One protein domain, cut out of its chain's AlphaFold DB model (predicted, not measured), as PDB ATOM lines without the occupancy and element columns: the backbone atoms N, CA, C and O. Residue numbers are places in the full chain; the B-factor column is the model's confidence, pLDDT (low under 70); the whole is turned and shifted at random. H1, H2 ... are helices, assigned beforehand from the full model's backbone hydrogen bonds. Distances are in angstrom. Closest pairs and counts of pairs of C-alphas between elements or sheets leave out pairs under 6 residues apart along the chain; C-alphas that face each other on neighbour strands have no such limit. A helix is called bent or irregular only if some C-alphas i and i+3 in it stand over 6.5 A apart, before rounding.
ATOM      1  N   ASN A  95     -40.244 -31.794  -3.436       80.69
ATOM      2  CA  ASN A  95     -40.530 -31.017  -4.647       80.69
ATOM      3  C   ASN A  95     -41.839 -30.230  -4.493       80.69
ATOM      4  O   ASN A  95     -41.868 -29.032  -4.759       80.69
ATOM      5  N   LYS A  96     -42.886 -30.864  -3.953       80.94
ATOM      6  CA  LYS A  96     -44.176 -30.208  -3.679       80.94
ATOM      7  C   LYS A  96     -44.055 -29.090  -2.636       80.94
ATOM      8  O   LYS A  96     -44.747 -28.074  -2.722       80.94
ATOM      9  N   CYS A  97     -43.162 -29.247  -1.657       81.44
ATOM     10  CA  CYS A  97     -42.827 -28.180  -0.712       81.44
ATOM     11  C   CYS A  97     -42.126 -26.998  -1.406       81.44
ATOM     12  O   CYS A  97     -42.471 -25.854  -1.125       81.44
ATOM     13  N   ILE A  98     -41.207 -27.259  -2.341       84.12
ATOM     14  CA  ILE A  98     -40.512 -26.231  -3.138       84.12
ATOM     15  C   ILE A  98     -41.478 -25.492  -4.083       84.12
ATOM     16  O   ILE A  98     -41.458 -24.264  -4.149       84.12
ATOM     17  N   GLU A  99     -42.376 -26.210  -4.759       83.81
ATOM     18  CA  GLU A  99     -43.455 -25.628  -5.577       83.81
ATOM     19  C   GLU A  99     -44.339 -24.686  -4.745       83.81
ATOM     20  O   GLU A  99     -44.621 -23.560  -5.154       83.81
ATOM     21  N   THR A 100     -44.717 -25.125  -3.540       84.19
ATOM     22  CA  THR A 100     -45.545 -24.350  -2.604       84.19
ATOM     23  C   THR A 100     -44.799 -23.117  -2.079       84.19
ATOM     24  O   THR A 100     -45.384 -22.041  -1.985       84.19
ATOM     25  N   LEU A 101     -43.500 -23.239  -1.782       85.88
ATOM     26  CA  LEU A 101     -42.641 -22.131  -1.352       85.88
ATOM     27  C   LEU A 101     -42.573 -21.028  -2.420       85.88
ATOM     28  O   LEU A 101     -42.808 -19.859  -2.116       85.88
ATOM     29  N   HIS A 102     -42.318 -21.398  -3.677       88.31
ATOM     30  CA  HIS A 102     -42.270 -20.439  -4.781       88.31
ATOM     31  C   HIS A 102     -43.651 -19.859  -5.135       88.31
ATOM     32  O   HIS A 102     -43.737 -18.682  -5.484       88.31
ATOM     33  N   LEU A 103     -44.742 -20.627  -5.011       85.25
ATOM     34  CA  LEU A 103     -46.103 -20.103  -5.190       85.25
ATOM     35  C   LEU A 103     -46.440 -19.047  -4.127       85.25
ATOM     36  O   LEU A 103     -46.927 -17.969  -4.470       85.25
ATOM     37  N   ASN A 104     -46.115 -19.315  -2.859       87.31
ATOM     38  CA  ASN A 104     -46.270 -18.349  -1.769       87.31
ATOM     39  C   ASN A 104     -45.423 -17.088  -2.016       87.31
ATOM     40  O   ASN A 104     -45.893 -15.975  -1.781       87.31
ATOM     41  N   ALA A 105     -44.206 -17.236  -2.550       88.31
ATOM     42  CA  ALA A 105     -43.352 -16.111  -2.929       88.31
ATOM     43  C   ALA A 105     -43.971 -15.256  -4.055       88.31
ATOM     44  O   ALA A 105     -43.940 -14.026  -3.982       88.31
ATOM     45  N   VAL A 106     -44.595 -15.870  -5.067       88.50
ATOM     46  CA  VAL A 106     -45.343 -15.141  -6.111       88.50
ATOM     47  C   VAL A 106     -46.579 -14.447  -5.525       88.50
ATOM     48  O   VAL A 106     -46.791 -13.263  -5.798       88.50
ATOM     49  N   GLN A 107     -47.359 -15.124  -4.676       86.25
ATOM     50  CA  GLN A 107     -48.523 -14.535  -4.000       86.25
ATOM     51  C   GLN A 107     -48.139 -13.342  -3.111       86.25
ATOM     52  O   GLN A 107     -48.829 -12.323  -3.147       86.25
ATOM     53  N   PHE A 108     -47.023 -13.420  -2.382       89.88
ATOM     54  CA  PHE A 108     -46.461 -12.310  -1.606       89.88
ATOM     55  C   PHE A 108     -46.152 -11.097  -2.494       89.88
ATOM     56  O   PHE A 108     -46.629  -9.996  -2.226       89.88
ATOM     57  N   CYS A 109     -45.440 -11.297  -3.607       88.00
ATOM     58  CA  CYS A 109     -45.090 -10.215  -4.535       88.00
ATOM     59  C   CYS A 109     -46.329  -9.582  -5.188       88.00
ATOM     60  O   CYS A 109     -46.386  -8.370  -5.397       88.00
ATOM     61  N   LEU A 110     -47.349 -10.392  -5.474       86.19
ATOM     62  CA  LEU A 110     -48.637  -9.923  -5.977       86.19
ATOM     63  C   LEU A 110     -49.458  -9.189  -4.913       86.19
ATOM     64  O   LEU A 110     -50.139  -8.230  -5.256       86.19
ATOM     65  N   ASN A 111     -49.367  -9.579  -3.639       85.75
ATOM     66  CA  ASN A 111     -49.987  -8.849  -2.531       85.75
ATOM     67  C   ASN A 111     -49.327  -7.475  -2.339       85.75
ATOM     68  O   ASN A 111     -50.018  -6.465  -2.207       85.75
ATOM     69  N   LEU A 112     -47.994  -7.399  -2.452       86.44
ATOM     70  CA  LEU A 112     -47.311  -6.110  -2.520       86.44
ATOM     71  C   LEU A 112     -47.812  -5.303  -3.730       86.44
ATOM     72  O   LEU A 112     -48.258  -4.172  -3.567       86.44
ATOM     73  N   HIS A 113     -47.876  -5.880  -4.935       83.12
ATOM     74  CA  HIS A 113     -48.456  -5.186  -6.093       83.12
ATOM     75  C   HIS A 113     -49.953  -4.835  -5.960       83.12
ATOM     76  O   HIS A 113     -50.397  -3.916  -6.653       83.12
ATOM     77  N   ASN A 114     -50.713  -5.486  -5.076       81.12
ATOM     78  CA  ASN A 114     -52.109  -5.166  -4.776       81.12
ATOM     79  C   ASN A 114     -52.255  -3.911  -3.895       81.12
ATOM     80  O   ASN A 114     -53.223  -3.168  -4.043       81.12
ATOM     81  N   ASN A 115     -51.284  -3.599  -3.036       78.88
ATOM     82  CA  ASN A 115     -51.310  -2.340  -2.293       78.88
ATOM     83  C   ASN A 115     -51.149  -1.146  -3.262       78.88
ATOM     84  O   ASN A 115     -50.256  -1.122  -4.115       78.88
ATOM     85  N   ASN A 116     -52.012  -0.131  -3.138       69.19
ATOM     86  CA  ASN A 116     -51.948   1.076  -3.968       69.19
ATOM     87  C   ASN A 116     -50.669   1.888  -3.728       69.19
ATOM     88  O   ASN A 116     -50.210   2.562  -4.647       69.19
ATOM     89  N   ASN A 117     -50.096   1.772  -2.530       75.06
ATOM     90  CA  ASN A 117     -48.901   2.489  -2.103       75.06
ATOM     91  C   ASN A 117     -47.603   1.752  -2.479       75.06
ATOM     92  O   ASN A 117     -46.542   2.340  -2.324       75.06
ATOM     93  N   PHE A 118     -47.672   0.493  -2.948       77.06
ATOM     94  CA  PHE A 118     -46.504  -0.323  -3.313       77.06
ATOM     95  C   PHE A 118     -46.260  -0.408  -4.836       77.06
ATOM     96  O   PHE A 118     -47.195  -0.563  -5.633       77.06
ATOM     97  N   CYS A 119     -44.991  -0.369  -5.260       74.81
ATOM     98  CA  CYS A 119     -44.591  -0.336  -6.672       74.81
ATOM     99  C   CYS A 119     -43.385  -1.221  -7.009       74.81
ATOM    100  O   CYS A 119     -42.660  -1.691  -6.139       74.81
ATOM    101  N   LYS A 120     -43.156  -1.389  -8.317       74.62
ATOM    102  CA  LYS A 120     -42.055  -2.142  -8.924       74.62
ATOM    103  C   LYS A 120     -40.696  -2.023  -8.226       74.62
ATOM    104  O   LYS A 120     -40.114  -3.066  -7.961       74.62
ATOM    105  N   SER A 121     -40.167  -0.824  -7.975       79.62
ATOM    106  CA  SER A 121     -38.806  -0.671  -7.418       79.62
ATOM    107  C   SER A 121     -38.659  -1.244  -6.007       79.62
ATOM    108  O   SER A 121     -37.547  -1.472  -5.566       79.62
ATOM    109  N   ASP A 122     -39.767  -1.521  -5.327       84.62
ATOM    110  CA  ASP A 122     -39.809  -1.723  -3.877       84.62
ATOM    111  C   ASP A 122     -40.490  -3.015  -3.470       84.62
ATOM    112  O   ASP A 122     -40.109  -3.624  -2.487       84.62
ATOM    113  N   VAL A 123     -41.374  -3.537  -4.327       86.62
ATOM    114  CA  VAL A 123     -41.500  -4.993  -4.436       86.62
ATOM    115  C   VAL A 123     -40.107  -5.599  -4.656       86.62
ATOM    116  O   VAL A 123     -39.808  -6.609  -4.038       86.62
ATOM    117  N   VAL A 124     -39.228  -4.938  -5.429       85.62
ATOM    118  CA  VAL A 124     -37.809  -5.315  -5.555       85.62
ATOM    119  C   VAL A 124     -36.995  -4.999  -4.287       85.62
ATOM    120  O   VAL A 124     -36.399  -5.927  -3.757       85.62
ATOM    121  N   ASN A 125     -37.010  -3.779  -3.725       87.69
ATOM    122  CA  ASN A 125     -36.273  -3.495  -2.471       87.69
ATOM    123  C   ASN A 125     -36.647  -4.464  -1.328       87.69
ATOM    124  O   ASN A 125     -35.768  -4.986  -0.649       87.69
ATOM    125  N   ILE A 126     -37.941  -4.748  -1.134       91.25
ATOM    126  CA  ILE A 126     -38.448  -5.670  -0.107       91.25
ATOM    127  C   ILE A 126     -38.027  -7.116  -0.414       91.25
ATOM    128  O   ILE A 126     -37.673  -7.848   0.510       91.25
ATOM    129  N   GLN A 127     -38.021  -7.544  -1.684       91.19
ATOM    130  CA  GLN A 127     -37.440  -8.837  -2.075       91.19
ATOM    131  C   GLN A 127     -35.949  -8.901  -1.719       91.19
ATOM    132  O   GLN A 127     -35.519  -9.876  -1.103       91.19
ATOM    133  N   ASP A 128     -35.181  -7.870  -2.071       89.56
ATOM    134  CA  ASP A 128     -33.737  -7.805  -1.857       89.56
ATOM    135  C   ASP A 128     -33.378  -7.747  -0.364       89.56
ATOM    136  O   ASP A 128     -32.451  -8.439   0.058       89.56
ATOM    137  N   ASP A 129     -34.107  -7.007   0.476       91.44
ATOM    138  CA  ASP A 129     -33.879  -7.016   1.928       91.44
ATOM    139  C   ASP A 129     -34.324  -8.337   2.575       91.44
ATOM    140  O   ASP A 129     -33.618  -8.857   3.439       91.44
ATOM    141  N   ILE A 130     -35.419  -8.967   2.129       92.06
ATOM    142  CA  ILE A 130     -35.775 -10.321   2.591       92.06
ATOM    143  C   ILE A 130     -34.668 -11.320   2.220       92.06
ATOM    144  O   ILE A 130     -34.248 -12.102   3.077       92.06
ATOM    145  N   ILE A 131     -34.141 -11.263   0.991       90.94
ATOM    146  CA  ILE A 131     -33.005 -12.090   0.560       90.94
ATOM    147  C   ILE A 131     -31.790 -11.836   1.463       90.94
ATOM    148  O   ILE A 131     -31.259 -12.765   2.070       90.94
ATOM    149  N   ASN A 132     -31.359 -10.582   1.591       90.75
ATOM    150  CA  ASN A 132     -30.075 -10.245   2.204       90.75
ATOM    151  C   ASN A 132     -30.080 -10.253   3.741       90.75
ATOM    152  O   ASN A 132     -29.037 -10.520   4.337       90.75
ATOM    153  N   LYS A 133     -31.211  -9.956   4.395       92.19
ATOM    154  CA  LYS A 133     -31.312  -9.843   5.864       92.19
ATOM    155  C   LYS A 133     -31.888 -11.085   6.540       92.19
ATOM    156  O   LYS A 133     -31.621 -11.287   7.721       92.19
ATOM    157  N   ILE A 134     -32.687 -11.887   5.831       91.69
ATOM    158  CA  ILE A 134     -33.429 -13.019   6.413       91.69
ATOM    159  C   ILE A 134     -33.019 -14.336   5.753       91.69
ATOM    160  O   ILE A 134     -32.532 -15.236   6.433       91.69
ATOM    161  N   ILE A 135     -33.184 -14.452   4.433       91.00
ATOM    162  CA  ILE A 135     -32.956 -15.709   3.712       91.00
ATOM    163  C   ILE A 135     -31.479 -16.101   3.745       91.00
ATOM    164  O   ILE A 135     -31.179 -17.209   4.171       91.00
ATOM    165  N   ASN A 136     -30.558 -15.207   3.371       89.88
ATOM    166  CA  ASN A 136     -29.129 -15.523   3.310       89.88
ATOM    167  C   ASN A 136     -28.569 -16.015   4.667       89.88
ATOM    168  O   ASN A 136     -28.010 -17.113   4.682       89.88
ATOM    169  N   PRO A 137     -28.791 -15.334   5.816       92.19
ATOM    170  CA  PRO A 137     -28.374 -15.853   7.125       92.19
ATOM    171  C   PRO A 137     -28.995 -17.209   7.495       92.19
ATOM    172  O   PRO A 137     -28.310 -18.072   8.043       92.19
ATOM    173  N   ILE A 138     -30.276 -17.436   7.174       87.69
ATOM    174  CA  ILE A 138     -30.942 -18.729   7.413       87.69
ATOM    175  C   ILE A 138     -30.336 -19.822   6.519       87.69
ATOM    176  O   ILE A 138     -30.074 -20.928   6.986       87.69
ATOM    177  N   THR A 139     -30.066 -19.521   5.248       87.19
ATOM    178  CA  THR A 139     -29.409 -20.423   4.296       87.19
ATOM    179  C   THR A 139     -27.994 -20.788   4.747       87.19
ATOM    180  O   THR A 139     -27.622 -21.958   4.647       87.19
ATOM    181  N   GLU A 140     -27.205 -19.841   5.255       87.00
ATOM    182  CA  GLU A 140     -25.862 -20.115   5.788       87.00
ATOM    183  C   GLU A 140     -25.905 -20.961   7.065       87.00
ATOM    184  O   GLU A 140     -25.156 -21.933   7.169       87.00
ATOM    185  N   LEU A 141     -26.825 -20.670   7.992       85.25
ATOM    186  CA  LEU A 141     -27.022 -21.470   9.204       85.25
ATOM    187  C   LEU A 141     -27.438 -22.911   8.866       85.25
ATOM    188  O   LEU A 141     -26.865 -23.855   9.406       85.25
ATOM    189  N   ILE A 142     -28.367 -23.094   7.920       83.94
ATOM    190  CA  ILE A 142     -28.804 -24.418   7.449       83.94
ATOM    191  C   ILE A 142     -27.643 -25.190   6.804       83.94
ATOM    192  O   ILE A 142     -27.442 -26.357   7.142       83.94
ATOM    193  N   LYS A 143     -26.845 -24.558   5.927       83.06
ATOM    194  CA  LYS A 143     -25.639 -25.184   5.346       83.06
ATOM    195  C   LYS A 143     -24.653 -25.601   6.434       83.06
ATOM    196  O   LYS A 143     -24.270 -26.765   6.489       83.06
ATOM    197  N   GLY A 144     -24.306 -24.674   7.328       81.62
ATOM    198  CA  GLY A 144     -23.338 -24.897   8.399       81.62
ATOM    199  C   GLY A 144     -23.735 -26.028   9.350       81.62
ATOM    200  O   GLY A 144     -22.872 -26.806   9.748       81.62
ATOM    201  N   THR A 145     -25.018 -26.183   9.683       79.38
ATOM    202  CA  THR A 145     -25.486 -27.341  10.464       79.38
ATOM    203  C   THR A 145     -25.357 -28.641   9.665       79.38
ATOM    204  O   THR A 145     -24.783 -29.619  10.143       79.38
ATOM    205  N   ILE A 146     -25.851 -28.655   8.426       80.75
ATOM    206  CA  ILE A 146     -25.987 -29.878   7.624       80.75
ATOM    207  C   ILE A 146     -24.633 -30.424   7.157       80.75
ATOM    208  O   ILE A 146     -24.424 -31.634   7.204       80.75
ATOM    209  N   GLU A 147     -23.698 -29.560   6.764       78.38
ATOM    210  CA  GLU A 147     -22.350 -29.947   6.324       78.38
ATOM    211  C   GLU A 147     -21.482 -30.497   7.474       78.38
ATOM    212  O   GLU A 147     -20.559 -31.276   7.228       78.38
ATOM    213  N   ASN A 148     -21.792 -30.150   8.731       76.88
ATOM    214  CA  ASN A 148     -21.106 -30.684   9.911       76.88
ATOM    215  C   ASN A 148     -21.720 -32.001  10.425       76.88
ATOM    216  O   ASN A 148     -20.980 -32.891  10.858       76.88
ATOM    217  N   GLU A 149     -23.049 -32.152  10.382       75.25
ATOM    218  CA  GLU A 149     -23.735 -33.333  10.933       75.25
ATOM    219  C   GLU A 149     -23.949 -34.470   9.916       75.25
ATOM    220  O   GLU A 149     -23.860 -35.646  10.287       75.25
ATOM    221  N   ILE A 150     -24.195 -34.171   8.634       76.12
ATOM    222  CA  ILE A 150     -24.606 -35.171   7.632       76.12
ATOM    223  C   ILE A 150     -23.447 -35.552   6.704       76.12
ATOM    224  O   ILE A 150     -23.032 -34.793   5.834       76.12
ATOM    225  N   LYS A 151     -22.974 -36.797   6.845       75.19
ATOM    226  CA  LYS A 151     -21.870 -37.371   6.046       75.19
ATOM    227  C   LYS A 151     -22.326 -38.258   4.880       75.19
ATOM    228  O   LYS A 151     -21.494 -38.714   4.101       75.19
ATOM    229  N   ASP A 152     -23.628 -38.514   4.759       81.75
ATOM    230  CA  ASP A 152     -24.213 -39.249   3.634       81.75
ATOM    231  C   ASP A 152     -24.427 -38.310   2.436       81.75
ATOM    232  O   ASP A 152     -25.125 -37.300   2.539       81.75
ATOM    233  N   THR A 153     -23.841 -38.645   1.287       77.06
ATOM    234  CA  THR A 153     -23.857 -37.801   0.082       77.06
ATOM    235  C   THR A 153     -25.222 -37.715  -0.605       77.06
ATOM    236  O   THR A 153     -25.508 -36.709  -1.260       77.06
ATOM    237  N   ILE A 154     -26.092 -38.716  -0.451       75.00
ATOM    238  CA  ILE A 154     -27.440 -38.728  -1.038       75.00
ATOM    239  C   ILE A 154     -28.355 -37.816  -0.216       75.00
ATOM    240  O   ILE A 154     -29.043 -36.953  -0.779       75.00
ATOM    241  N   ILE A 155     -28.308 -37.950   1.112       74.88
ATOM    242  CA  ILE A 155     -29.044 -37.100   2.054       74.88
ATOM    243  C   ILE A 155     -28.557 -35.649   1.932       74.88
ATOM    244  O   ILE A 155     -29.383 -34.751   1.747       74.88
ATOM    245  N   LEU A 156     -27.239 -35.423   1.908       78.44
ATOM    246  CA  LEU A 156     -26.640 -34.102   1.688       78.44
ATOM    247  C   LEU A 156     -27.160 -33.459   0.391       78.44
ATOM    248  O   LEU A 156     -27.681 -32.349   0.439       78.44
ATOM    249  N   SER A 157     -27.150 -34.178  -0.742       77.12
ATOM    250  CA  SER A 157     -27.667 -33.651  -2.021       77.12
ATOM    251  C   SER A 157     -29.160 -33.287  -1.989       77.12
ATOM    252  O   SER A 157     -29.614 -32.408  -2.726       77.12
ATOM    253  N   THR A 158     -29.937 -33.952  -1.128       76.75
ATOM    254  CA  THR A 158     -31.373 -33.701  -0.953       76.75
ATOM    255  C   THR A 158     -31.599 -32.416  -0.161       76.75
ATOM    256  O   THR A 158     -32.404 -31.576  -0.568       76.75
ATOM    257  N   PHE A 159     -30.816 -32.192   0.896       77.31
ATOM    258  CA  PHE A 159     -30.814 -30.923   1.620       77.31
ATOM    259  C   PHE A 159     -30.214 -29.767   0.812       77.31
ATOM    260  O   PHE A 159     -30.732 -28.652   0.897       77.31
ATOM    261  N   SER A 160     -29.207 -29.997  -0.041       79.19
ATOM    262  CA  SER A 160     -28.689 -28.963  -0.951       79.19
ATOM    263  C   SER A 160     -29.779 -28.432  -1.890       79.19
ATOM    264  O   SER A 160     -29.858 -27.225  -2.103       79.19
ATOM    265  N   LYS A 161     -30.672 -29.295  -2.403       81.25
ATOM    266  CA  LYS A 161     -31.818 -28.874  -3.236       81.25
ATOM    267  C   LYS A 161     -32.796 -27.976  -2.475       81.25
ATOM    268  O   LYS A 161     -33.207 -26.951  -3.010       81.25
ATOM    269  N   LEU A 162     -33.137 -28.333  -1.235       80.81
ATOM    270  CA  LEU A 162     -33.989 -27.506  -0.371       80.81
ATOM    271  C   LEU A 162     -33.334 -26.154  -0.066       80.81
ATOM    272  O   LEU A 162     -33.971 -25.113  -0.165       80.81
ATOM    273  N   THR A 163     -32.040 -26.178   0.242       83.19
ATOM    274  CA  THR A 163     -31.230 -24.996   0.554       83.19
ATOM    275  C   THR A 163     -31.170 -24.019  -0.626       83.19
ATOM    276  O   THR A 163     -31.327 -22.818  -0.423       83.19
ATOM    277  N   LEU A 164     -31.013 -24.525  -1.855       84.81
ATOM    278  CA  LEU A 164     -31.050 -23.724  -3.086       84.81
ATOM    279  C   LEU A 164     -32.454 -23.179  -3.398       84.81
ATOM    280  O   LEU A 164     -32.593 -22.053  -3.859       84.81
ATOM    281  N   ALA A 165     -33.512 -23.945  -3.125       84.00
ATOM    282  CA  ALA A 165     -34.883 -23.455  -3.281       84.00
ATOM    283  C   ALA A 165     -35.244 -22.353  -2.266       84.00
ATOM    284  O   ALA A 165     -36.061 -21.486  -2.570       84.00
ATOM    285  N   ILE A 166     -34.624 -22.380  -1.079       84.62
ATOM    286  CA  ILE A 166     -34.741 -21.325  -0.068       84.62
ATOM    287  C   ILE A 166     -33.947 -20.079  -0.485       84.62
ATOM    288  O   ILE A 166     -34.512 -18.991  -0.418       84.62
ATOM    289  N   SER A 167     -32.700 -20.202  -0.968       85.56
ATOM    290  CA  SER A 167     -31.937 -19.033  -1.452       85.56
ATOM    291  C   SER A 167     -32.618 -18.352  -2.640       85.56
ATOM    292  O   SER A 167     -32.737 -17.129  -2.681       85.56
ATOM    293  N   ASP A 168     -33.145 -19.146  -3.570       87.62
ATOM    294  CA  ASP A 168     -33.783 -18.666  -4.794       87.62
ATOM    295  C   ASP A 168     -35.303 -18.463  -4.607       87.62
ATOM    296  O   ASP A 168     -36.074 -18.607  -5.558       87.62
ATOM    297  N   ILE A 169     -35.783 -18.149  -3.396       89.88
ATOM    298  CA  ILE A 169     -37.223 -18.117  -3.067       89.88
ATOM    299  C   ILE A 169     -38.068 -17.301  -4.068       89.88
ATOM    300  O   ILE A 169     -39.122 -17.768  -4.509       89.88
ATOM    301  N   PHE A 170     -37.567 -16.143  -4.517       90.38
ATOM    302  CA  PHE A 170     -38.219 -15.252  -5.490       90.38
ATOM    303  C   PHE A 170     -37.897 -15.558  -6.970       90.38
ATOM    304  O   PHE A 170     -38.122 -14.713  -7.836       90.38
ATOM    305  N   LYS A 171     -37.402 -16.755  -7.314       87.50
ATOM    306  CA  LYS A 171     -36.980 -17.171  -8.674       87.50
ATOM    307  C   LYS A 171     -37.926 -16.807  -9.827       87.50
ATOM    308  O   LYS A 171     -37.462 -16.554 -10.936       87.50
ATOM    309  N   PHE A 172     -39.237 -16.797  -9.588       87.75
ATOM    310  CA  PHE A 172     -40.248 -16.475 -10.603       87.75
ATOM    311  C   PHE A 172     -40.764 -15.027 -10.550       87.75
ATOM    312  O   PHE A 172     -41.557 -14.644 -11.404       87.75
ATOM    313  N   CYS A 173     -40.354 -14.225  -9.567       88.19
ATOM    314  CA  CYS A 173     -40.942 -12.911  -9.281       88.19
ATOM    315  C   CYS A 173     -39.940 -11.802  -8.905       88.19
ATOM    316  O   CYS A 173     -40.351 -10.647  -8.816       88.19
ATOM    317  N   ASN A 174     -38.644 -12.110  -8.784       83.25
ATOM    318  CA  ASN A 174     -37.536 -11.164  -8.556       83.25
ATOM    319  C   ASN A 174     -37.387 -10.062  -9.627       83.25
ATOM    320  O   ASN A 174     -36.637  -9.106  -9.461       83.25
ATOM    321  N   THR A 175     -38.077 -10.190 -10.762       83.25
ATOM    322  CA  THR A 175     -38.204  -9.129 -11.760       83.25
ATOM    323  C   THR A 175     -39.618  -9.107 -12.319       83.25
ATOM    324  O   THR A 175     -40.240 -10.149 -12.523       83.25
ATOM    325  N   GLU A 176     -40.104  -7.916 -12.684       76.50
ATOM    326  CA  GLU A 176     -41.396  -7.759 -13.370       76.50
ATOM    327  C   GLU A 176     -41.459  -8.580 -14.677       76.50
ATOM    328  O   GLU A 176     -42.534  -9.007 -15.082       76.50
ATOM    329  N   HIS A 177     -40.325  -8.831 -15.346       82.31
ATOM    330  CA  HIS A 177     -40.296  -9.662 -16.553       82.31
ATOM    331  C   HIS A 177     -40.551 -11.140 -16.232       82.31
ATOM    332  O   HIS A 177     -41.394 -11.759 -16.879       82.31
ATOM    333  N   LEU A 178     -39.879 -11.690 -15.216       85.06
ATOM    334  CA  LEU A 178     -40.099 -13.070 -14.786       85.06
ATOM    335  C   LEU A 178     -41.495 -13.250 -14.174       85.06
ATOM    336  O   LEU A 178     -42.166 -14.211 -14.542       85.06
ATOM    337  N   LEU A 179     -41.990 -12.278 -13.395       86.12
ATOM    338  CA  LEU A 179     -43.363 -12.287 -12.880       86.12
ATOM    339  C   LEU A 179     -44.391 -12.283 -14.022       86.12
ATOM    340  O   LEU A 179     -45.285 -13.123 -14.040       86.12
ATOM    341  N   ASN A 180     -44.245 -11.394 -15.014       80.44
ATOM    342  CA  ASN A 180     -45.109 -11.395 -16.201       80.44
ATOM    343  C   ASN A 180     -45.052 -12.736 -16.947       80.44
ATOM    344  O   ASN A 180     -46.094 -13.262 -17.326       80.44
ATOM    345  N   ASN A 181     -43.860 -13.295 -17.173       84.56
ATOM    346  CA  ASN A 181     -43.710 -14.565 -17.886       84.56
ATOM    347  C   ASN A 181     -44.340 -15.729 -17.104       84.56
ATOM    348  O   ASN A 181     -45.031 -16.551 -17.698       84.56
ATOM    349  N   TRP A 182     -44.173 -15.774 -15.779       88.31
ATOM    350  CA  TRP A 182     -44.810 -16.776 -14.925       88.31
ATOM    351  C   TRP A 182     -46.338 -16.644 -14.958       88.31
ATOM    352  O   TRP A 182     -47.025 -17.632 -15.205       88.31
ATOM    353  N   LEU A 183     -46.874 -15.428 -14.809       83.19
ATOM    354  CA  LEU A 183     -48.316 -15.160 -14.883       83.19
ATOM    355  C   LEU A 183     -48.916 -15.560 -16.240       83.19
ATOM    356  O   LEU A 183     -50.000 -16.130 -16.283       83.19
ATOM    357  N   LYS A 184     -48.206 -15.304 -17.345       81.62
ATOM    358  CA  LYS A 184     -48.617 -15.709 -18.701       81.62
ATOM    359  C   LYS A 184     -48.612 -17.221 -18.884       81.62
ATOM    360  O   LYS A 184     -49.560 -17.766 -19.438       81.62
ATOM    361  N   ASN A 185     -47.564 -17.891 -18.409       83.88
ATOM    362  CA  ASN A 185     -47.426 -19.345 -18.508       83.88
ATOM    363  C   ASN A 185     -48.442 -20.096 -17.625       83.88
ATOM    364  O   ASN A 185     -48.701 -21.265 -17.877       83.88
ATOM    365  N   ASN A 186     -49.024 -19.422 -16.626       81.50
ATOM    366  CA  ASN A 186     -50.123 -19.918 -15.790       81.50
ATOM    367  C   ASN A 186     -51.495 -19.324 -16.197       81.50
ATOM    368  O   ASN A 186     -52.433 -19.365 -15.411       81.50
ATOM    369  N   GLU A 187     -51.612 -18.742 -17.399       77.31
ATOM    370  CA  GLU A 187     -52.850 -18.189 -17.992       77.31
ATOM    371  C   GLU A 187     -53.532 -17.030 -17.218       77.31
ATOM    372  O   GLU A 187     -54.629 -16.596 -17.567       77.31
ATOM    373  N   LEU A 188     -52.861 -16.445 -16.219       73.44
ATOM    374  CA  LEU A 188     -53.400 -15.388 -15.348       73.44
ATOM    375  C   LEU A 188     -53.420 -13.988 -15.992       73.44
ATOM    376  O   LEU A 188     -54.187 -13.130 -15.555       73.44
ATOM    377  N   ILE A 189     -52.582 -13.732 -17.008       69.31
ATOM    378  CA  ILE A 189     -52.570 -12.471 -17.779       69.31
ATOM    379  C   ILE A 189     -52.353 -12.718 -19.282       69.31
ATOM    380  O   ILE A 189     -51.700 -13.676 -19.692       69.31
ATOM    381  N   SER A 190     -52.866 -11.811 -20.119       58.75
ATOM    382  CA  SER A 190     -52.833 -11.939 -21.584       58.75
ATOM    383  C   SER A 190     -51.548 -11.400 -22.230       58.75
ATOM    384  O   SER A 190     -50.913 -10.463 -21.749       58.75
ATOM    385  N   ASN A 191     -51.191 -11.954 -23.393       49.69
ATOM    386  CA  ASN A 191     -50.033 -11.536 -24.188       49.69
ATOM    387  C   ASN A 191     -50.261 -10.299 -25.079       49.69
ATOM    388  O   ASN A 191     -49.295  -9.807 -25.661       49.69
ATOM    389  N   CYS A 484     -75.083   7.058 -10.925       47.44
ATOM    390  CA  CYS A 484     -73.744   7.150 -11.506       47.44
ATOM    391  C   CYS A 484     -72.584   7.145 -10.483       47.44
ATOM    392  O   CYS A 484     -71.491   6.691 -10.822       47.44
ATOM    393  N   PHE A 485     -72.827   7.555  -9.229       52.78
ATOM    394  CA  PHE A 485     -71.808   7.829  -8.196       52.78
ATOM    395  C   PHE A 485     -70.677   6.790  -8.059       52.78
ATOM    396  O   PHE A 485     -69.514   7.159  -7.894       52.78
ATOM    397  N   ARG A 486     -70.972   5.487  -8.171       47.50
ATOM    398  CA  ARG A 486     -69.970   4.416  -7.987       47.50
ATOM    399  C   ARG A 486     -68.834   4.445  -9.025       47.50
ATOM    400  O   ARG A 486     -67.736   3.962  -8.744       47.50
ATOM    401  N   TYR A 487     -69.031   5.048 -10.201       44.41
ATOM    402  CA  TYR A 487     -67.931   5.231 -11.158       44.41
ATOM    403  C   TYR A 487     -67.002   6.394 -10.749       44.41
ATOM    404  O   TYR A 487     -65.804   6.333 -11.028       44.41
ATOM    405  N   GLU A 488     -67.493   7.398 -10.005       50.50
ATOM    406  CA  GLU A 488     -66.654   8.474  -9.443       50.50
ATOM    407  C   GLU A 488     -65.638   7.916  -8.438       50.50
ATOM    408  O   GLU A 488     -64.451   8.264  -8.475       50.50
ATOM    409  N   ALA A 489     -66.088   6.987  -7.588       50.78
ATOM    410  CA  ALA A 489     -65.237   6.253  -6.659       50.78
ATOM    411  C   ALA A 489     -64.191   5.404  -7.402       50.78
ATOM    412  O   ALA A 489     -62.997   5.481  -7.095       50.78
ATOM    413  N   LYS A 490     -64.584   4.661  -8.449       48.72
ATOM    414  CA  LYS A 490     -63.645   3.822  -9.218       48.72
ATOM    415  C   LYS A 490     -62.547   4.632  -9.924       48.72
ATOM    416  O   LYS A 490     -61.413   4.161 -10.026       48.72
ATOM    417  N   HIS A 491     -62.820   5.872 -10.337       52.72
ATOM    418  CA  HIS A 491     -61.796   6.771 -10.885       52.72
ATOM    419  C   HIS A 491     -60.703   7.160  -9.866       52.72
ATOM    420  O   HIS A 491     -59.596   7.524 -10.271       52.72
ATOM    421  N   LYS A 492     -60.968   7.070  -8.555       61.78
ATOM    422  CA  LYS A 492     -60.004   7.384  -7.484       61.78
ATOM    423  C   LYS A 492     -58.806   6.431  -7.484       61.78
ATOM    424  O   LYS A 492     -57.672   6.879  -7.336       61.78
ATOM    425  N   GLU A 493     -59.037   5.148  -7.755       63.00
ATOM    426  CA  GLU A 493     -57.994   4.114  -7.780       63.00
ATOM    427  C   GLU A 493     -56.925   4.399  -8.854       63.00
ATOM    428  O   GLU A 493     -55.728   4.427  -8.563       63.00
ATOM    429  N   PHE A 494     -57.347   4.717 -10.083       56.28
ATOM    430  CA  PHE A 494     -56.425   5.088 -11.162       56.28
ATOM    431  C   PHE A 494     -55.698   6.416 -10.888       56.28
ATOM    432  O   PHE A 494     -54.513   6.536 -11.207       56.28
ATOM    433  N   LYS A 495     -56.366   7.391 -10.246       63.06
ATOM    434  CA  LYS A 495     -55.734   8.644  -9.786       63.06
ATOM    435  C   LYS A 495     -54.626   8.367  -8.755       63.06
ATOM    436  O   LYS A 495     -53.577   9.004  -8.834       63.06
ATOM    437  N   MET A 496     -54.811   7.412  -7.834       67.12
ATOM    438  CA  MET A 496     -53.781   7.027  -6.852       67.12
ATOM    439  C   MET A 496     -52.539   6.440  -7.530       67.12
ATOM    440  O   MET A 496     -51.449   6.977  -7.347       67.12
ATOM    441  N   TYR A 497     -52.685   5.418  -8.381       65.94
ATOM    442  CA  TYR A 497     -51.540   4.848  -9.109       65.94
ATOM    443  C   TYR A 497     -50.818   5.888  -9.972       65.94
ATOM    444  O   TYR A 497     -49.594   5.903 -10.028       65.94
ATOM    445  N   ALA A 498     -51.555   6.784 -10.638       60.81
ATOM    446  CA  ALA A 498     -50.954   7.810 -11.485       60.81
ATOM    447  C   ALA A 498     -50.123   8.837 -10.692       60.81
ATOM    448  O   ALA A 498     -49.162   9.382 -11.235       60.81
ATOM    449  N   ARG A 499     -50.464   9.085  -9.418       68.38
ATOM    450  CA  ARG A 499     -49.657   9.878  -8.470       68.38
ATOM    451  C   ARG A 499     -48.450   9.089  -7.948       68.38
ATOM    452  O   ARG A 499     -47.354   9.648  -7.851       68.38
ATOM    453  N   ALA A 500     -48.650   7.805  -7.651       66.00
ATOM    454  CA  ALA A 500     -47.618   6.893  -7.167       66.00
ATOM    455  C   ALA A 500     -46.494   6.722  -8.208       66.00
ATOM    456  O   ALA A 500     -45.354   7.083  -7.942       66.00
ATOM    457  N   ILE A 501     -46.804   6.363  -9.454       65.06
ATOM    458  CA  ILE A 501     -45.800   6.188 -10.520       65.06
ATOM    459  C   ILE A 501     -44.935   7.458 -10.685       65.06
ATOM    460  O   ILE A 501     -45.460   8.572 -10.643       65.06
ATOM    461  N   THR A 502     -43.623   7.343 -10.930       59.97
ATOM    462  CA  THR A 502     -42.736   8.473 -11.310       59.97
ATOM    463  C   THR A 502     -42.496   8.576 -12.820       59.97
ATOM    464  O   THR A 502     -42.420   9.677 -13.362       59.97
ATOM    465  N   SER A 503     -42.481   7.458 -13.551       60.62
ATOM    466  CA  SER A 503     -42.456   7.471 -15.024       60.62
ATOM    467  C   SER A 503     -43.775   7.985 -15.628       60.62
ATOM    468  O   SER A 503     -44.867   7.635 -15.185       60.62
ATOM    469  N   ARG A 504     -43.703   8.793 -16.692       62.75
ATOM    470  CA  ARG A 504     -44.887   9.261 -17.453       62.75
ATOM    471  C   ARG A 504     -44.912   8.799 -18.913       62.75
ATOM    472  O   ARG A 504     -45.852   9.112 -19.632       62.75
ATOM    473  N   LYS A 505     -43.906   8.030 -19.355       59.34
ATOM    474  CA  LYS A 505     -43.635   7.753 -20.782       59.34
ATOM    475  C   LYS A 505     -44.781   7.048 -21.529       59.34
ATOM    476  O   LYS A 505     -44.949   7.280 -22.720       59.34
ATOM    477  N   ASN A 506     -45.554   6.204 -20.846       64.75
ATOM    478  CA  ASN A 506     -46.858   5.713 -21.302       64.75
ATOM    479  C   ASN A 506     -47.695   5.347 -20.068       64.75
ATOM    480  O   ASN A 506     -47.733   4.188 -19.651       64.75
ATOM    481  N   ILE A 507     -48.315   6.356 -19.448       62.19
ATOM    482  CA  ILE A 507     -49.047   6.176 -18.189       62.19
ATOM    483  C   ILE A 507     -50.214   5.184 -18.324       62.19
ATOM    484  O   ILE A 507     -50.424   4.378 -17.426       62.19
ATOM    485  N   CYS A 508     -50.911   5.166 -19.464       53.62
ATOM    486  CA  CYS A 508     -52.024   4.248 -19.721       53.62
ATOM    487  C   CYS A 508     -51.581   2.778 -19.665       53.62
ATOM    488  O   CYS A 508     -52.242   1.968 -19.019       53.62
ATOM    489  N   LEU A 509     -50.436   2.443 -20.272       62.91
ATOM    490  CA  LEU A 509     -49.867   1.095 -20.203       62.91
ATOM    491  C   LEU A 509     -49.439   0.729 -18.773       62.91
ATOM    492  O   LEU A 509     -49.710  -0.377 -18.321       62.91
ATOM    493  N   THR A 510     -48.819   1.651 -18.029       65.25
ATOM    494  CA  THR A 510     -48.397   1.372 -16.643       65.25
ATOM    495  C   THR A 510     -49.591   1.165 -15.703       65.25
ATOM    496  O   THR A 510     -49.577   0.233 -14.901       65.25
ATOM    497  N   LEU A 511     -50.651   1.968 -15.844       64.19
ATOM    498  CA  LEU A 511     -51.912   1.784 -15.116       64.19
ATOM    499  C   LEU A 511     -52.574   0.442 -15.457       64.19
ATOM    500  O   LEU A 511     -53.061  -0.245 -14.561       64.19
ATOM    501  N   ALA A 512     -52.556   0.043 -16.730       66.25
ATOM    502  CA  ALA A 512     -53.140  -1.219 -17.168       66.25
ATOM    503  C   ALA A 512     -52.342  -2.448 -16.684       66.25
ATOM    504  O   ALA A 512     -52.957  -3.425 -16.257       66.25
ATOM    505  N   ASN A 513     -51.003  -2.389 -16.649       72.38
ATOM    506  CA  ASN A 513     -50.167  -3.422 -16.014       72.38
ATOM    507  C   ASN A 513     -50.471  -3.545 -14.509       72.38
ATOM    508  O   ASN A 513     -50.708  -4.646 -14.017       72.38
ATOM    509  N   LYS A 514     -50.519  -2.422 -13.772       74.88
ATOM    510  CA  LYS A 514     -50.855  -2.400 -12.333       74.88
ATOM    511  C   LYS A 514     -52.247  -2.998 -12.073       74.88
ATOM    512  O   LYS A 514     -52.406  -3.779 -11.137       74.88
ATOM    513  N   TYR A 515     -53.224  -2.712 -12.939       72.94
ATOM    514  CA  TYR A 515     -54.556  -3.323 -12.883       72.94
ATOM    515  C   TYR A 515     -54.531  -4.835 -13.174       72.94
ATOM    516  O   TYR A 515     -55.198  -5.600 -12.482       72.94
ATOM    517  N   GLN A 516     -53.731  -5.293 -14.146       74.56
ATOM    518  CA  GLN A 516     -53.550  -6.726 -14.414       74.56
ATOM    519  C   GLN A 516     -52.890  -7.463 -13.243       74.56
ATOM    520  O   GLN A 516     -53.341  -8.553 -12.908       74.56
ATOM    521  N   PHE A 517     -51.896  -6.877 -12.565       79.62
ATOM    522  CA  PHE A 517     -51.317  -7.487 -11.360       79.62
ATOM    523  C   PHE A 517     -52.318  -7.555 -10.203       79.62
ATOM    524  O   PHE A 517     -52.366  -8.575  -9.518       79.62
ATOM    525  N   LYS A 518     -53.176  -6.539 -10.024       76.81
ATOM    526  CA  LYS A 518     -54.305  -6.618  -9.083       76.81
ATOM    527  C   LYS A 518     -55.291  -7.727  -9.429       76.81
ATOM    528  O   LYS A 518     -55.714  -8.462  -8.544       76.81
ATOM    529  N   PHE A 519     -55.653  -7.862 -10.702       70.88
ATOM    530  CA  PHE A 519     -56.586  -8.898 -11.134       70.88
ATOM    531  C   PHE A 519     -55.980 -10.305 -10.995       70.88
ATOM    532  O   PHE A 519     -56.641 -11.206 -10.491       70.88
ATOM    533  N   ALA A 520     -54.699 -10.478 -11.328       76.69
ATOM    534  CA  ALA A 520     -53.969 -11.725 -11.106       76.69
ATOM    535  C   ALA A 520     -53.802 -12.058  -9.612       76.69
ATOM    536  O   ALA A 520     -53.923 -13.223  -9.237       76.69
ATOM    537  N   HIS A 521     -53.576 -11.054  -8.753       81.31
ATOM    538  CA  HIS A 521     -53.615 -11.227  -7.299       81.31
ATOM    539  C   HIS A 521     -54.995 -11.716  -6.849       81.31
ATOM    540  O   HIS A 521     -55.065 -12.750  -6.198       81.31
ATOM    541  N   PHE A 522     -56.072 -11.036  -7.259       72.38
ATOM    542  CA  PHE A 522     -57.456 -11.406  -6.942       72.38
ATOM    543  C   PHE A 522     -57.800 -12.843  -7.365       72.38
ATOM    544  O   PHE A 522     -58.387 -13.583  -6.581       72.38
ATOM    545  N   LEU A 523     -57.396 -13.264  -8.571       69.31
ATOM    546  CA  LEU A 523     -57.584 -14.639  -9.052       69.31
ATOM    547  C   LEU A 523     -56.806 -15.659  -8.203       69.31
ATOM    548  O   LEU A 523     -57.359 -16.683  -7.810       69.31
ATOM    549  N   LEU A 524     -55.545 -15.371  -7.866       70.75
ATOM    550  CA  LEU A 524     -54.730 -16.226  -6.992       70.75
ATOM    551  C   LEU A 524     -55.137 -16.170  -5.511       70.75
ATOM    552  O   LEU A 524     -54.733 -17.047  -4.744       70.75
ATOM    553  N   SER A 525     -55.921 -15.168  -5.106       66.81
ATOM    554  CA  SER A 525     -56.449 -14.988  -3.754       66.81
ATOM    555  C   SER A 525     -57.902 -15.451  -3.604       66.81
ATOM    556  O   SER A 525     -58.515 -15.147  -2.580       66.81
ATOM    557  N   GLN A 526     -58.460 -16.226  -4.548       54.56
ATOM    558  CA  GLN A 526     -59.783 -16.872  -4.412       54.56
ATOM    559  C   GLN A 526     -59.777 -18.060  -3.423       54.56
ATOM    560  O   GLN A 526     -60.285 -19.145  -3.690       54.56
ATOM    561  N   LYS A 527     -59.189 -17.823  -2.246       45.41
ATOM    562  CA  LYS A 527     -59.578 -18.432  -0.969       45.41
ATOM    563  C   LYS A 527     -60.332 -17.455  -0.063       45.41
ATOM    564  O   LYS A 527     -60.856 -17.885   0.953       45.41
ATOM    565  N   TYR A 528     -60.395 -16.168  -0.417       41.97
ATOM    566  CA  TYR A 528     -61.356 -15.252   0.182       41.97
ATOM    567  C   TYR A 528     -62.741 -15.540  -0.391       41.97
ATOM    568  O   TYR A 528     -63.141 -14.970  -1.409       41.97
ATOM    569  N   ASP A 529     -63.465 -16.436   0.272       38.38
ATOM    570  CA  ASP A 529     -64.906 -16.539   0.110       38.38
ATOM    571  C   ASP A 529     -65.531 -15.215   0.567       38.38
ATOM    572  O   ASP A 529     -65.530 -14.878   1.751       38.38
TER     573      ASP A 529
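AT A GLANCE: This is residues 95 to 191 and 484 to 529 of the 784 residues of the protein "C2H2-type domain-containing protein" of Aphis craccivora (UniProt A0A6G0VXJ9). A loose, elongated row of parts: a helical hairpin of H2b and H3 makes one end, H1 lies near the middle, H6 packs on the second half of H1, and H5 meets H6 at the other end, where residues 484 to 492 stick out. H2 bends, its first arm H2a meeting H1 at a corner, and H4 sits close to H1 and H6. The printed part has 143 residues with six named helices, H1 to H6 in order, and no named strand; the class is all helix. It is loose, with a radius of gyration of the C-alphas of 19.0 A, and spans 70 by 29 by 28 A.

IN THESE COORDINATES: H1, residues 95 to 114, begins at C-alpha 95 (-40.530, -31.017, -4.647) and is 28.3 A long. By its hydrogen bonds residues 120 to 149 were assigned as one helix, H2, but it is bent: C-alphas 133 and 136 are 6.6 A apart. Its arms are H2a, residues 120 to 133, 19.8 A, and H2b, residues 136 to 149, 20.1 A. H3 is residues 153 to 167, 20.5 A, and H4 is residues 176 to 185, 14.0 A. After the cut come H5, residues 485 to 500, 24.2 A, and H6, residues 507 to 524, 25.7 A, ending at C-alpha 524 (-54.730, -16.226, -6.992).

HOW THE PARTS SIT: Packing is mostly crossed: of 4 pairs of helices that touch, 1 is at a shallow tilt. H1, with residues 109 to 113 alone, touches H2a at a steep tilt of 46 degrees, opposite ways; their closest C-alphas, of Leu 112 and Val 123, are 6.2 A apart. H2a and H2b are near each other, at a shallow tilt of 33 degrees, only just short of steep. H2b and H3 touch as a hairpin, opposite ways at 8 degrees, a shallow tilt, closest at the C-alphas of Thr 139 and Thr 163, 6.2 A. H4 and H1 are close but not clearly touching, closest at the C-alphas of Val 106 and Leu 179, 7.6 A. H5 touches H6 with residues 494 to 498 alone, about perpendicular at 71 degrees, only just beyond steep; the closest C-alphas, of Tyr 497 and Leu 511, are 6.8 A apart. H1, with residues 107 to 114 alone, touches H6 at a steep tilt of 44 degrees, closest at the C-alphas of Asn 114 and Lys 518, 5.0 A. Every O i to N i+4 pair is within hydrogen-bond range in H1, H2a, H3, H4 and H6; in H2b it is 9 of 10 and in H5 9 of 12.

THE WHOLE: The C-alphas of Lys 151 and Cys 484, the two farthest apart, are 70.6 A from each other. Residues 192 to 483 are not printed, and C-alphas 191 and 484 are 32.7 A apart across the cut. Of the links that are printed whole, none is long. The mean pLDDT of the printed part is 76.1, with residues 484 to 512 among those under 70.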